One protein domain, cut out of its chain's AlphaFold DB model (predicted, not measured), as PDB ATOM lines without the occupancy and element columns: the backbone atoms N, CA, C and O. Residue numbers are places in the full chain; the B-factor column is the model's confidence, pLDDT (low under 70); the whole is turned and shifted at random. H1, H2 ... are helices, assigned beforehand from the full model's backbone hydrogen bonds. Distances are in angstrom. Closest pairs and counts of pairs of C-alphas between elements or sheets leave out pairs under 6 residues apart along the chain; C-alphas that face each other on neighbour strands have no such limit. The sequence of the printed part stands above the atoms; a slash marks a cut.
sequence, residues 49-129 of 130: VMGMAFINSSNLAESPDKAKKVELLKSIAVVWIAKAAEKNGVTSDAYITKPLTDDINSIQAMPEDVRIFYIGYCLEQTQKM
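AT A GLANCE: This is residues 49 to 129 of the 130 residues of an uncharacterized protein of Asticcacaulis sp. YBE204 (UniProt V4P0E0). A short helix, H1, sits at the core, folded back beside the long helix H2 as a helical hairpin, while H4 packs on H1 about perpendicular to it and H5 passes across the end of H1 where residue 49 lies, also about perpendicular. H2 makes the longest axis; the small H3 packs across its last part, and from there the chain returns through H4 to H5, whose last residues come near H2 again. You have 81 residues printed, with five named helices in the order H1 to H5 and no named strand, an all helix domain. It is compact, with a radius of gyration of the C-alphas of 12.9 A, and spans 38 by 26 by 26 A.

HOW THE PARTS SIT: Begin with H1, residues 49 to 58, the hub, which touches three other helices. Next along the printed part is H2, residues 64 to 88, which touches H1 with its residues 70 to 81 alone; the closest C-alphas, those of Met 50 and Ala 77, are 4.8 A apart, and this hairpin runs opposite ways at a shallow tilt of 30 degrees. Look then at H3, residues 92 to 97, about perpendicular to H2 at 81 degrees; residues 81 to 86 alone of H2 touch it, closest at the C-alphas of Ala 85 and Ser 92, 5.2 A apart. H3 is apart from H1. H4, residues 99 to 108, meets H3 only through their link and touches H1, about perpendicular at 74 degrees, with the C-alphas of Met 52 and Ile 104 closest at 5.5 A. H5, residues 112 to 127, touches H1 with its residues 115 to 122 alone, about perpendicular at 77 degrees; the C-alphas of Val 49 and Ile 119 are closest, at 6.3 A. H5 and H2 are close but not clearly touching, with the C-alphas of Ile 76 and Thr 126 closest at 7.4 A. Packing is mostly crossed: of 4 touching pairs, 1 is at a shallow tilt. In H1, H2, H3, H4 and H5 every O i to N i+4 pair is within hydrogen-bond range.

IN THESE COORDINATES: Find C-alpha 49 at (201.714, 130.225, 309.485), where H1 begins its 14.2 A. H2 runs 36.0 A, from C-alpha 64 at (202.251, 128.613, 285.682) to C-alpha 88. H3 is 8.9 A long and H4 14.2 A. H5 runs 22.9 A and ends at C-alpha 127, (209.394, 142.518, 303.192).

THE WHOLE: The two C-alphas farthest apart are those of Ser 63 and Gly 89, at 38.6 A. The printed part has no cut, and its four links are tight. Residues 109 to 114, of which 112 to 114 belong to H5, stand free. Mean pLDDT of the printed part is 90.2; residue 98 alone is under 70.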
ATOM      1  N   VAL A  49     202.720 129.604 310.364       95.31
ATOM      2  CA  VAL A  49     201.714 130.225 309.485       95.31
ATOM      3  C   VAL A  49     202.101 130.107 308.013       95.31
ATOM      4  O   VAL A  49     201.265 129.729 307.188       95.31
ATOM      5  N   MET A  50     203.359 130.395 307.665       95.38
ATOM      6  CA  MET A  50     203.818 130.299 306.278       95.38
ATOM      7  C   MET A  50     203.980 128.843 305.834       95.38
ATOM      8  O   MET A  50     203.666 128.530 304.687       95.38
ATOM      9  N   GLY A  51     204.385 127.944 306.738       93.31
ATOM     10  CA  GLY A  51     204.389 126.500 306.499       93.31
ATOM     11  C   GLY A  51     202.990 125.972 306.176       93.31
ATOM     12  O   GLY A  51     202.800 125.314 305.155       93.31
ATOM     13  N   MET A  52     201.986 126.344 306.974       94.12
ATOM     14  CA  MET A  52     200.583 126.015 306.716       94.12
ATOM     15  C   MET A  52     200.089 126.610 305.388       94.12
ATOM     16  O   MET A  52     199.456 125.910 304.597       94.12
ATOM     17  N   ALA A  53     200.370 127.890 305.119       91.81
ATOM     18  CA  ALA A  53     199.964 128.543 303.874       91.81
ATOM     19  C   ALA A  53     200.557 127.834 302.646       91.81
ATOM     20  O   ALA A  53     199.843 127.580 301.675       91.81
ATOM     21  N   PHE A  54     201.836 127.453 302.713       92.69
ATOM     22  CA  PHE A  54     202.486 126.655 301.682       92.69
ATOM     23  C   PHE A  54     201.792 125.297 301.500       92.69
ATOM     24  O   PHE A  54     201.365 124.999 300.384       92.69
ATOM     25  N   ILE A  55     201.601 124.520 302.575       89.31
ATOM     26  CA  ILE A  55     200.944 123.201 302.528       89.31
ATOM     27  C   ILE A  55     199.561 123.301 301.878       89.31
ATOM     28  O   ILE A  55     199.278 122.574 300.925       89.31
ATOM     29  N   ASN A  56     198.735 124.256 302.308       89.19
ATOM     30  CA  ASN A  56     197.385 124.442 301.771       89.19
ATOM     31  C   ASN A  56     197.384 124.887 300.299       89.19
ATOM     32  O   ASN A  56     196.450 124.583 299.561       89.19
ATOM     33  N   SER A  57     198.428 125.593 299.858       85.94
ATOM     34  CA  SER A  57     198.567 126.048 298.470       85.94
ATOM     35  C   SER A  57     199.179 125.004 297.529       85.94
ATOM     36  O   SER A  57     198.998 125.109 296.316       85.94
ATOM     37  N   SER A  58     199.879 123.997 298.063       78.56
ATOM     38  CA  SER A  58     200.678 123.048 297.275       78.56
ATOM     39  C   SER A  58     199.856 122.252 296.252       78.56
ATOM     40  O   SER A  58     200.343 121.968 295.159       78.56
ATOM     41  N   ASN A  59     198.577 121.998 296.542       76.38
ATOM     42  CA  ASN A  59     197.653 121.301 295.642       76.38
ATOM     43  C   ASN A  59     197.011 122.208 294.572       76.38
ATOM     44  O   ASN A  59     196.262 121.721 293.733       76.38
ATOM     45  N   LEU A  60     197.277 123.519 294.583       73.75
ATOM     46  CA  LEU A  60     196.626 124.502 293.704       73.75
ATOM     47  C   LEU A  60     197.490 124.917 292.498       73.75
ATOM     48  O   LEU A  60     197.139 125.860 291.788       73.75
ATOM     49  N   ALA A  61     198.615 124.245 292.239       78.50
ATOM     50  CA  ALA A  61     199.583 124.589 291.189       78.50
ATOM     51  C   ALA A  61     199.131 124.216 289.752       78.50
ATOM     52  O   ALA A  61     199.903 123.706 288.949       78.50
ATOM     53  N   GLU A  62     197.876 124.498 289.402       84.88
ATOM     54  CA  GLU A  62     197.244 124.099 288.130       84.88
ATOM     55  C   GLU A  62     197.622 124.993 286.933       84.88
ATOM     56  O   GLU A  62     197.279 124.697 285.792       84.88
ATOM     57  N   SER A  63     198.291 126.123 287.180       89.56
ATOM     58  CA  SER A  63     198.744 127.054 286.137       89.56
ATOM     59  C   SER A  63     200.138 127.598 286.459       89.56
ATOM     60  O   SER A  63     200.497 127.648 287.642       89.56
ATOM     61  N   PRO A  64     200.909 128.071 285.458       86.75
ATOM     62  CA  PRO A  64     202.251 128.613 285.682       86.75
ATOM     63  C   PRO A  64     202.296 129.744 286.717       86.75
ATOM     64  O   PRO A  64     203.206 129.796 287.541       86.75
ATOM     65  N   ASP A  65     201.294 130.626 286.727       88.75
ATOM     66  CA  ASP A  65     201.242 131.738 287.679       88.75
ATOM     67  C   ASP A  65     200.910 131.275 289.098       88.75
ATOM     68  O   ASP A  65     201.498 131.771 290.063       88.75
ATOM     69  N   LYS A  66     200.009 130.294 289.251       87.06
ATOM     70  CA  LYS A  66     199.752 129.672 290.559       87.06
ATOM     71  C   LYS A  66     200.996 128.930 291.061       87.06
ATOM     72  O   LYS A  66     201.360 129.101 292.218       87.06
ATOM     73  N   ALA A  67     201.695 128.190 290.197       88.31
ATOM     74  CA  ALA A  67     202.926 127.482 290.552       88.31
ATOM     75  C   ALA A  67     204.026 128.439 291.047       88.31
ATOM     76  O   ALA A  67     204.636 128.192 292.084       88.31
ATOM     77  N   LYS A  68     204.217 129.587 290.380       91.06
ATOM     78  CA  LYS A  68     205.144 130.636 290.847       91.06
ATOM     79  C   LYS A  68     204.786 131.156 292.240       91.06
ATOM     80  O   LYS A  68     205.676 131.371 293.056       91.06
ATOM     81  N   LYS A  69     203.493 131.353 292.526       88.62
ATOM     82  CA  LYS A  69     203.033 131.788 293.857       88.62
ATOM     83  C   LYS A  69     203.303 130.731 294.928       88.62
ATOM     84  O   LYS A  69     203.731 131.089 296.020       88.62
ATOM     85  N   VAL A  70     203.090 129.452 294.615       90.25
ATOM     86  CA  VAL A  70     203.389 128.335 295.527       90.25
ATOM     87  C   VAL A  70     204.889 128.258 295.824       90.25
ATOM     88  O   VAL A  70     205.267 128.161 296.989       90.25
ATOM     89  N   GLU A  71     205.751 128.375 294.809       92.00
ATOM     90  CA  GLU A  71     207.207 128.394 295.023       92.00
ATOM     91  C   GLU A  71     207.655 129.615 295.837       92.00
ATOM     92  O   GLU A  71     208.493 129.480 296.725       92.00
ATOM     93  N   LEU A  72     207.051 130.790 295.624       91.06
ATOM     94  CA  LEU A  72     207.319 131.955 296.469       91.06
ATOM     95  C   LEU A  72     206.938 131.691 297.935       91.06
ATOM     96  O   LEU A  72     207.740 131.952 298.831       91.06
ATOM     97  N   LEU A  73     205.745 131.142 298.193       91.94
ATOM     98  CA  LEU A  73     205.309 130.787 299.549       91.94
ATOM     99  C   LEU A  73     206.248 129.771 300.202       91.94
ATOM    100  O   LEU A  73     206.591 129.923 301.372       91.94
ATOM    101  N   LYS A  74     206.710 128.775 299.439       92.94
ATOM    102  CA  LYS A  74     207.703 127.798 299.887       92.94
ATOM    103  C   LYS A  74     209.011 128.470 300.292       92.94
ATOM    104  O   LYS A  74     209.505 128.205 301.383       92.94
ATOM    105  N   SER A  75     209.561 129.354 299.455       93.81
ATOM    106  CA  SER A  75     210.791 130.084 299.779       93.81
ATOM    107  C   SER A  75     210.638 130.914 301.053       93.81
ATOM    108  O   SER A  75     211.522 130.889 301.906       93.81
ATOM    109  N   ILE A  76     209.501 131.594 301.225       94.94
ATOM    110  CA  ILE A  76     209.222 132.373 302.436       94.94
ATOM    111  C   ILE A  76     209.121 131.457 303.664       94.94
ATOM    112  O   ILE A  76     209.742 131.739 304.688       94.94
ATOM    113  N   ALA A  77     208.390 130.342 303.567       94.50
ATOM    114  CA  ALA A  77     208.270 129.373 304.654       94.50
ATOM    115  C   ALA A  77     209.644 128.830 305.079       94.50
ATOM    116  O   ALA A  77     209.951 128.815 306.268       94.50
ATOM    117  N   VAL A  78     210.506 128.469 304.121       94.19
ATOM    118  CA  VAL A  78     211.871 127.986 304.390       94.19
ATOM    119  C   VAL A  78     212.698 129.019 305.161       94.19
ATOM    120  O   VAL A  78     213.384 128.651 306.115       94.19
ATOM    121  N   VAL A  79     212.615 130.304 304.801       94.81
ATOM    122  CA  VAL A  79     213.331 131.377 305.516       94.81
ATOM    123  C   VAL A  79     212.873 131.471 306.970       94.81
ATOM    124  O   VAL A  79     213.706 131.536 307.877       94.81
ATOM    125  N   TRP A  80     211.563 131.453 307.215       95.88
ATOM    126  CA  TRP A  80     211.028 131.531 308.573       95.88
ATOM    127  C   TRP A  80     211.367 130.299 309.409       95.88
ATOM    128  O   TRP A  80     211.792 130.449 310.551       95.88
ATOM    129  N   ILE A  81     211.263 129.103 308.827       93.69
ATOM    130  CA  ILE A  81     211.648 127.837 309.465       93.69
ATOM    131  C   ILE A  81     213.121 127.869 309.877       93.69
ATOM    132  O   ILE A  81     213.443 127.532 311.013       93.69
ATOM    133  N   ALA A  82     214.013 128.328 308.994       93.62
ATOM    134  CA  ALA A  82     215.436 128.430 309.302       93.62
ATOM    135  C   ALA A  82     215.706 129.398 310.466       93.62
ATOM    136  O   ALA A  82     216.462 129.070 311.381       93.62
ATOM    137  N   LYS A  83     215.046 130.563 310.483       94.12
ATOM    138  CA  LYS A  83     215.183 131.536 311.579       94.12
ATOM    139  C   LYS A  83     214.590 131.026 312.896       94.12
ATOM    140  O   LYS A  83     215.166 131.263 313.956       94.12
ATOM    141  N   ALA A  84     213.466 130.314 312.851       92.94
ATOM    142  CA  ALA A  84     212.861 129.710 314.034       92.94
ATOM    143  C   ALA A  84     213.755 128.608 314.620       92.94
ATOM    144  O   ALA A  84     213.962 128.567 315.834       92.94
ATOM    145  N   ALA A  85     214.347 127.773 313.761       91.44
ATOM    146  CA  ALA A  85     215.319 126.758 314.150       91.44
ATOM    147  C   ALA A  85     216.560 127.385 314.808       91.44
ATOM    148  O   ALA A  85     216.935 126.991 315.914       91.44
ATOM    149  N   GLU A  86     217.125 128.436 314.200       92.56
ATOM    150  CA  GLU A  86     218.251 129.202 314.748       92.56
ATOM    151  C   GLU A  86     217.937 129.745 316.152       92.56
ATOM    152  O   GLU A  86     218.714 129.550 317.087       92.56
ATOM    153  N   LYS A  87     216.766 130.369 316.344       89.88
ATOM    154  CA  LYS A  87     216.340 130.896 317.655       89.88
ATOM    155  C   LYS A  87     216.018 129.819 318.687       89.88
ATOM    156  O   LYS A  87     216.031 130.108 319.882       89.88
ATOM    157  N   ASN A  88     215.748 128.597 318.243       86.31
ATOM    158  CA  ASN A  88     215.592 127.428 319.102       86.31
ATOM    159  C   ASN A  88     216.915 126.693 319.366       86.31
ATOM    160  O   ASN A  88     216.929 125.773 320.180       86.31
ATOM    161  N   GLY A  89     218.019 127.089 318.724       89.56
ATOM    162  CA  GLY A  89     219.307 126.406 318.856       89.56
ATOM    163  C   GLY A  89     219.309 124.996 318.255       89.56
ATOM    164  O   GLY A  89     220.043 124.133 318.732       89.56
ATOM    165  N   VAL A  90     218.479 124.748 317.237       88.56
ATOM    166  CA  VAL A  90     218.350 123.452 316.549       88.56
ATOM    167  C   VAL A  90     218.562 123.607 315.040       88.56
ATOM    168  O   VAL A  90     218.533 124.713 314.505       88.56
ATOM    169  N   THR A  91     218.775 122.500 314.327       90.06
ATOM    170  CA  THR A  91     218.804 122.515 312.856       90.06
ATOM    171  C   THR A  91     217.394 122.674 312.285       90.06
ATOM    172  O   THR A  91     216.414 122.295 312.930       90.06
ATOM    173  N   SER A  92     217.276 123.182 311.052       88.94
ATOM    174  CA  SER A  92     215.983 123.251 310.352       88.94
ATOM    175  C   SER A  92     215.305 121.882 310.282       88.94
ATOM    176  O   SER A  92     214.118 121.781 310.576       88.94
ATOM    177  N   ASP A  93     216.059 120.818 309.991       87.19
ATOM    178  CA  ASP A  93     215.531 119.449 309.941       87.19
ATOM    179  C   ASP A  93     214.953 119.011 311.293       87.19
ATOM    180  O   ASP A  93     213.839 118.489 311.355       87.19
ATOM    181  N   ALA A  94     215.662 119.280 312.395       84.31
ATOM    182  CA  ALA A  94     215.170 118.972 313.737       84.31
ATOM    183  C   ALA A  94     213.907 119.780 314.080       84.31
ATOM    184  O   ALA A  94     212.985 119.245 314.696       84.31
ATOM    185  N   TYR A  95     213.826 121.035 313.631       84.38
ATOM    186  CA  TYR A  95     212.663 121.894 313.839       84.38
ATOM    187  C   TYR A  95     211.428 121.446 313.032       84.38
ATOM    188  O   TYR A  95     210.305 121.527 313.531       84.38
ATOM    189  N   ILE A  96     211.618 120.917 311.816       83.25
ATOM    190  CA  ILE A  96     210.529 120.454 310.937       83.25
ATOM    191  C   ILE A  96     209.806 119.222 311.512       83.25
ATOM    192  O   ILE A  96     208.590 119.099 311.373       83.25
ATOM    193  N   THR A  97     210.529 118.309 312.170       73.19
ATOM    194  CA  THR A  97     209.988 116.979 312.521       73.19
ATOM    195  C   THR A  97     208.806 116.991 313.497       73.19
ATOM    196  O   THR A  97     207.835 116.280 313.251       73.19
ATOM    197  N   LYS A  98     208.845 117.776 314.584       64.81
ATOM    198  CA  LYS A  98     207.757 117.801 315.584       64.81
ATOM    199  C   LYS A  98     207.274 119.207 315.966       64.81
ATOM    200  O   LYS A  98     206.069 119.417 315.870       64.81
ATOM    201  N   PRO A  99     208.144 120.172 316.327       73.31
ATOM    202  CA  PRO A  99     207.692 121.512 316.716       73.31
ATOM    203  C   PRO A  99     206.868 122.193 315.618       73.31
ATOM    204  O   PRO A  99     205.725 122.570 315.848       73.31
ATOM    205  N   LEU A 100     207.394 122.232 314.389       82.88
ATOM    206  CA  LEU A 100     206.704 122.871 313.271       82.88
ATOM    207  C   LEU A 100     205.386 122.173 312.904       82.88
ATOM    208  O   LEU A 100     204.410 122.839 312.573       82.88
ATOM    209  N   THR A 101     205.347 120.838 312.948       85.00
ATOM    210  CA  THR A 101     204.131 120.076 312.621       85.00
ATOM    211  C   THR A 101     203.017 120.341 313.639       85.00
ATOM    212  O   THR A 101     201.872 120.571 313.248       85.00
ATOM    213  N   ASP A 102     203.344 120.358 314.935       86.25
ATOM    214  CA  ASP A 102     202.384 120.661 316.005       86.25
ATOM    215  C   ASP A 102     201.870 122.112 315.900       86.25
ATOM    216  O   ASP A 102     200.666 122.361 316.035       86.25
ATOM    217  N   ASP A 103     202.757 123.056 315.574       88.62
ATOM    218  CA  ASP A 103     202.416 124.464 315.357       88.62
ATOM    219  C   ASP A 103     201.489 124.645 314.145       88.62
ATOM    220  O   ASP A 103     200.450 125.298 314.251       88.62
ATOM    221  N   ILE A 104     201.807 124.016 313.006       92.00
ATOM    222  CA  ILE A 104     200.979 124.047 311.787       92.00
ATOM    223  C   ILE A 104     199.577 123.511 312.074       92.00
ATOM    224  O   ILE A 104     198.599 124.170 311.726       92.00
ATOM    225  N   ASN A 105     199.468 122.355 312.734       91.00
ATOM    226  CA  ASN A 105     198.174 121.762 313.075       91.00
ATOM    227  C   ASN A 105     197.360 122.680 313.997       91.00
ATOM    228  O   ASN A 105     196.161 122.880 313.784       91.00
ATOM    229  N   SER A 106     198.020 123.279 314.990       91.31
ATOM    230  CA  SER A 106     197.384 124.204 315.930       91.31
ATOM    231  C   SER A 106     196.874 125.464 315.228       91.31
ATOM    232  O   SER A 106     195.743 125.881 315.467       91.31
ATOM    233  N   ILE A 107     197.669 126.046 314.325       92.25
ATOM    234  CA  ILE A 107     197.296 127.227 313.533       92.25
ATOM    235  C   ILE A 107     196.187 126.887 312.532       92.25
ATOM    236  O   ILE A 107     195.249 127.664 312.358       92.25
ATOM    237  N   GLN A 108     196.248 125.719 311.893       91.94
ATOM    238  CA  GLN A 108     195.226 125.268 310.950       91.94
ATOM    239  C   GLN A 108     193.856 125.124 311.623       91.94
ATOM    240  O   GLN A 108     192.840 125.463 311.013       91.94
ATOM    241  N   ALA A 109     193.827 124.698 312.889       92.62
ATOM    242  CA  ALA A 109     192.611 124.604 313.692       92.62
ATOM    243  C   ALA A 109     192.040 125.968 314.140       92.62
ATOM    244  O   ALA A 109     190.915 126.020 314.638       92.62
ATOM    245  N   MET A 110     192.772 127.077 313.975       93.31
ATOM    246  CA  MET A 110     192.290 128.412 314.351       93.31
ATOM    247  C   MET A 110     191.249 128.956 313.367       93.31
ATOM    248  O   MET A 110     191.240 128.549 312.206       93.31
ATOM    249  N   PRO A 111     190.411 129.923 313.782       95.94
ATOM    250  CA  PRO A 111     189.513 130.641 312.881       95.94
ATOM    251  C   PRO A 111     190.234 131.258 311.672       95.94
ATOM    252  O   PRO A 111     191.382 131.699 311.757       95.94
ATOM    253  N   GLU A 112     189.551 131.306 310.528       94.81
ATOM    254  CA  GLU A 112     190.131 131.797 309.274       94.81
ATOM    255  C   GLU A 112     190.638 133.240 309.374       94.81
ATOM    256  O   GLU A 112     191.715 133.555 308.872       94.81
ATOM    257  N   ASP A 113     189.912 134.100 310.082       97.25
ATOM    258  CA  ASP A 113     190.268 135.501 310.283       97.25
ATOM    259  C   ASP A 113     191.535 135.684 311.140       97.25
ATOM    260  O   ASP A 113     192.226 136.697 311.004       97.25
ATOM    261  N   VAL A 114     191.865 134.719 312.004       96.38
ATOM    262  CA  VAL A 114     193.143 134.661 312.735       96.38
ATOM    263  C   VAL A 114     194.263 134.243 311.788       96.38
ATOM    264  O   VAL A 114     195.297 134.908 311.727       96.38
ATOM    265  N   ARG A 115     194.048 133.194 310.986       95.31
ATOM    266  CA  ARG A 115     195.045 132.722 310.011       95.31
ATOM    267  C   ARG A 115     195.393 133.805 308.988       95.31
ATOM    268  O   ARG A 115     196.570 134.066 308.761       95.31
ATOM    269  N   ILE A 116     194.391 134.475 308.416       95.50
ATOM    270  CA  ILE A 116     194.585 135.568 307.448       95.50
ATOM    271  C   ILE A 116     195.363 136.725 308.079       95.50
ATOM    272  O   ILE A 116     196.287 137.247 307.454       95.50
ATOM    273  N   PHE A 117     195.031 137.099 309.319       97.88
ATOM    274  CA  PHE A 117     195.745 138.152 310.037       97.88
ATOM    275  C   PHE A 117     197.245 137.853 310.134       97.88
ATOM    276  O   PHE A 117     198.065 138.707 309.790       97.88
ATOM    277  N   TYR A 118     197.615 136.636 310.545       97.44
ATOM    278  CA  TYR A 118     199.027 136.283 310.669       97.44
ATOM    279  C   TYR A 118     199.724 136.048 309.329       97.44
ATOM    280  O   TYR A 118     200.910 136.353 309.233       97.44
ATOM    281  N   ILE A 119     199.028 135.587 308.282       95.94
ATOM    282  CA  ILE A 119     199.607 135.534 306.927       95.94
ATOM    283  C   ILE A 119     200.005 136.949 306.489       95.94
ATOM    284  O   ILE A 119     201.140 137.158 306.065       95.94
ATOM    285  N   GLY A 120     199.105 137.928 306.643       96.06
ATOM    286  CA  GLY A 120     199.393 139.330 306.332       96.06
ATOM    287  C   GLY A 120     200.580 139.867 307.132       96.06
ATOM    288  O   GLY A 120     201.543 140.358 306.547       96.06
ATOM    289  N   TYR A 121     200.560 139.688 308.457       96.94
ATOM    290  CA  TYR A 121     201.662 140.093 309.333       96.94
ATOM    291  C   TYR A 121     203.005 139.469 308.921       96.94
ATOM    292  O   TYR A 121     204.000 140.179 308.808       96.94
ATOM    293  N   CYS A 122     203.062 138.162 308.666       96.81
ATOM    294  CA  CYS A 122     204.319 137.492 308.335       96.81
ATOM    295  C   CYS A 122     204.849 137.883 306.949       96.81
ATOM    296  O   CYS A 122     206.061 138.006 306.787       96.81
ATOM    297  N   LEU A 123     203.970 138.154 305.977       95.31
ATOM    298  CA  LEU A 123     204.368 138.709 304.679       95.31
ATOM    299  C   LEU A 123     204.922 140.137 304.809       95.31
ATOM    300  O   LEU A 123     205.952 140.437 304.204       95.31
ATOM    301  N   GLU A 124     204.296 140.996 305.623       96.00
ATOM    302  CA  GLU A 124     204.826 142.332 305.943       96.00
ATOM    303  C   GLU A 124     206.217 142.238 306.583       96.00
ATOM    304  O   GLU A 124     207.127 142.979 306.219       96.00
ATOM    305  N   GLN A 125     206.410 141.304 307.520       96.12
ATOM    306  CA  GLN A 125     207.706 141.108 308.169       96.12
ATOM    307  C   GLN A 125     208.761 140.552 307.204       96.12
ATOM    308  O   GLN A 125     209.915 140.961 307.278       96.12
ATOM    309  N   THR A 126     208.393 139.693 306.249       94.62
ATOM    310  CA  THR A 126     209.321 139.230 305.204       94.62
ATOM    311  C   THR A 126     209.832 140.379 304.335       94.62
ATOM    312  O   THR A 126     211.021 140.417 304.035       94.62
ATOM    313  N   GLN A 127     208.981 141.345 303.978       92.94
ATOM    314  CA  GLN A 127     209.394 142.518 303.192       92.94
ATOM    315  C   GLN A 127     210.366 143.438 303.944       92.94
ATOM    316  O   GLN A 127     211.112 144.181 303.323       92.94
ATOM    317  N   LYS A 128     210.375 143.393 305.280       92.19
ATOM    318  CA  LYS A 128     211.334 144.140 306.108       92.19
ATOM    319  C   LYS A 128     212.691 143.440 306.248       92.19
ATOM    320  O   LYS A 128     213.613 144.028 306.803       92.19
ATOM    321  N   MET A 129     212.805 142.178 305.822       84.50
ATOM    322  CA  MET A 129     214.052 141.401 305.894       84.50
ATOM    323  C   MET A 129     214.943 141.556 304.657       84.50
ATOM    324  O   MET A 129     216.091 141.113 304.697       84.50
TER     325      MET A 129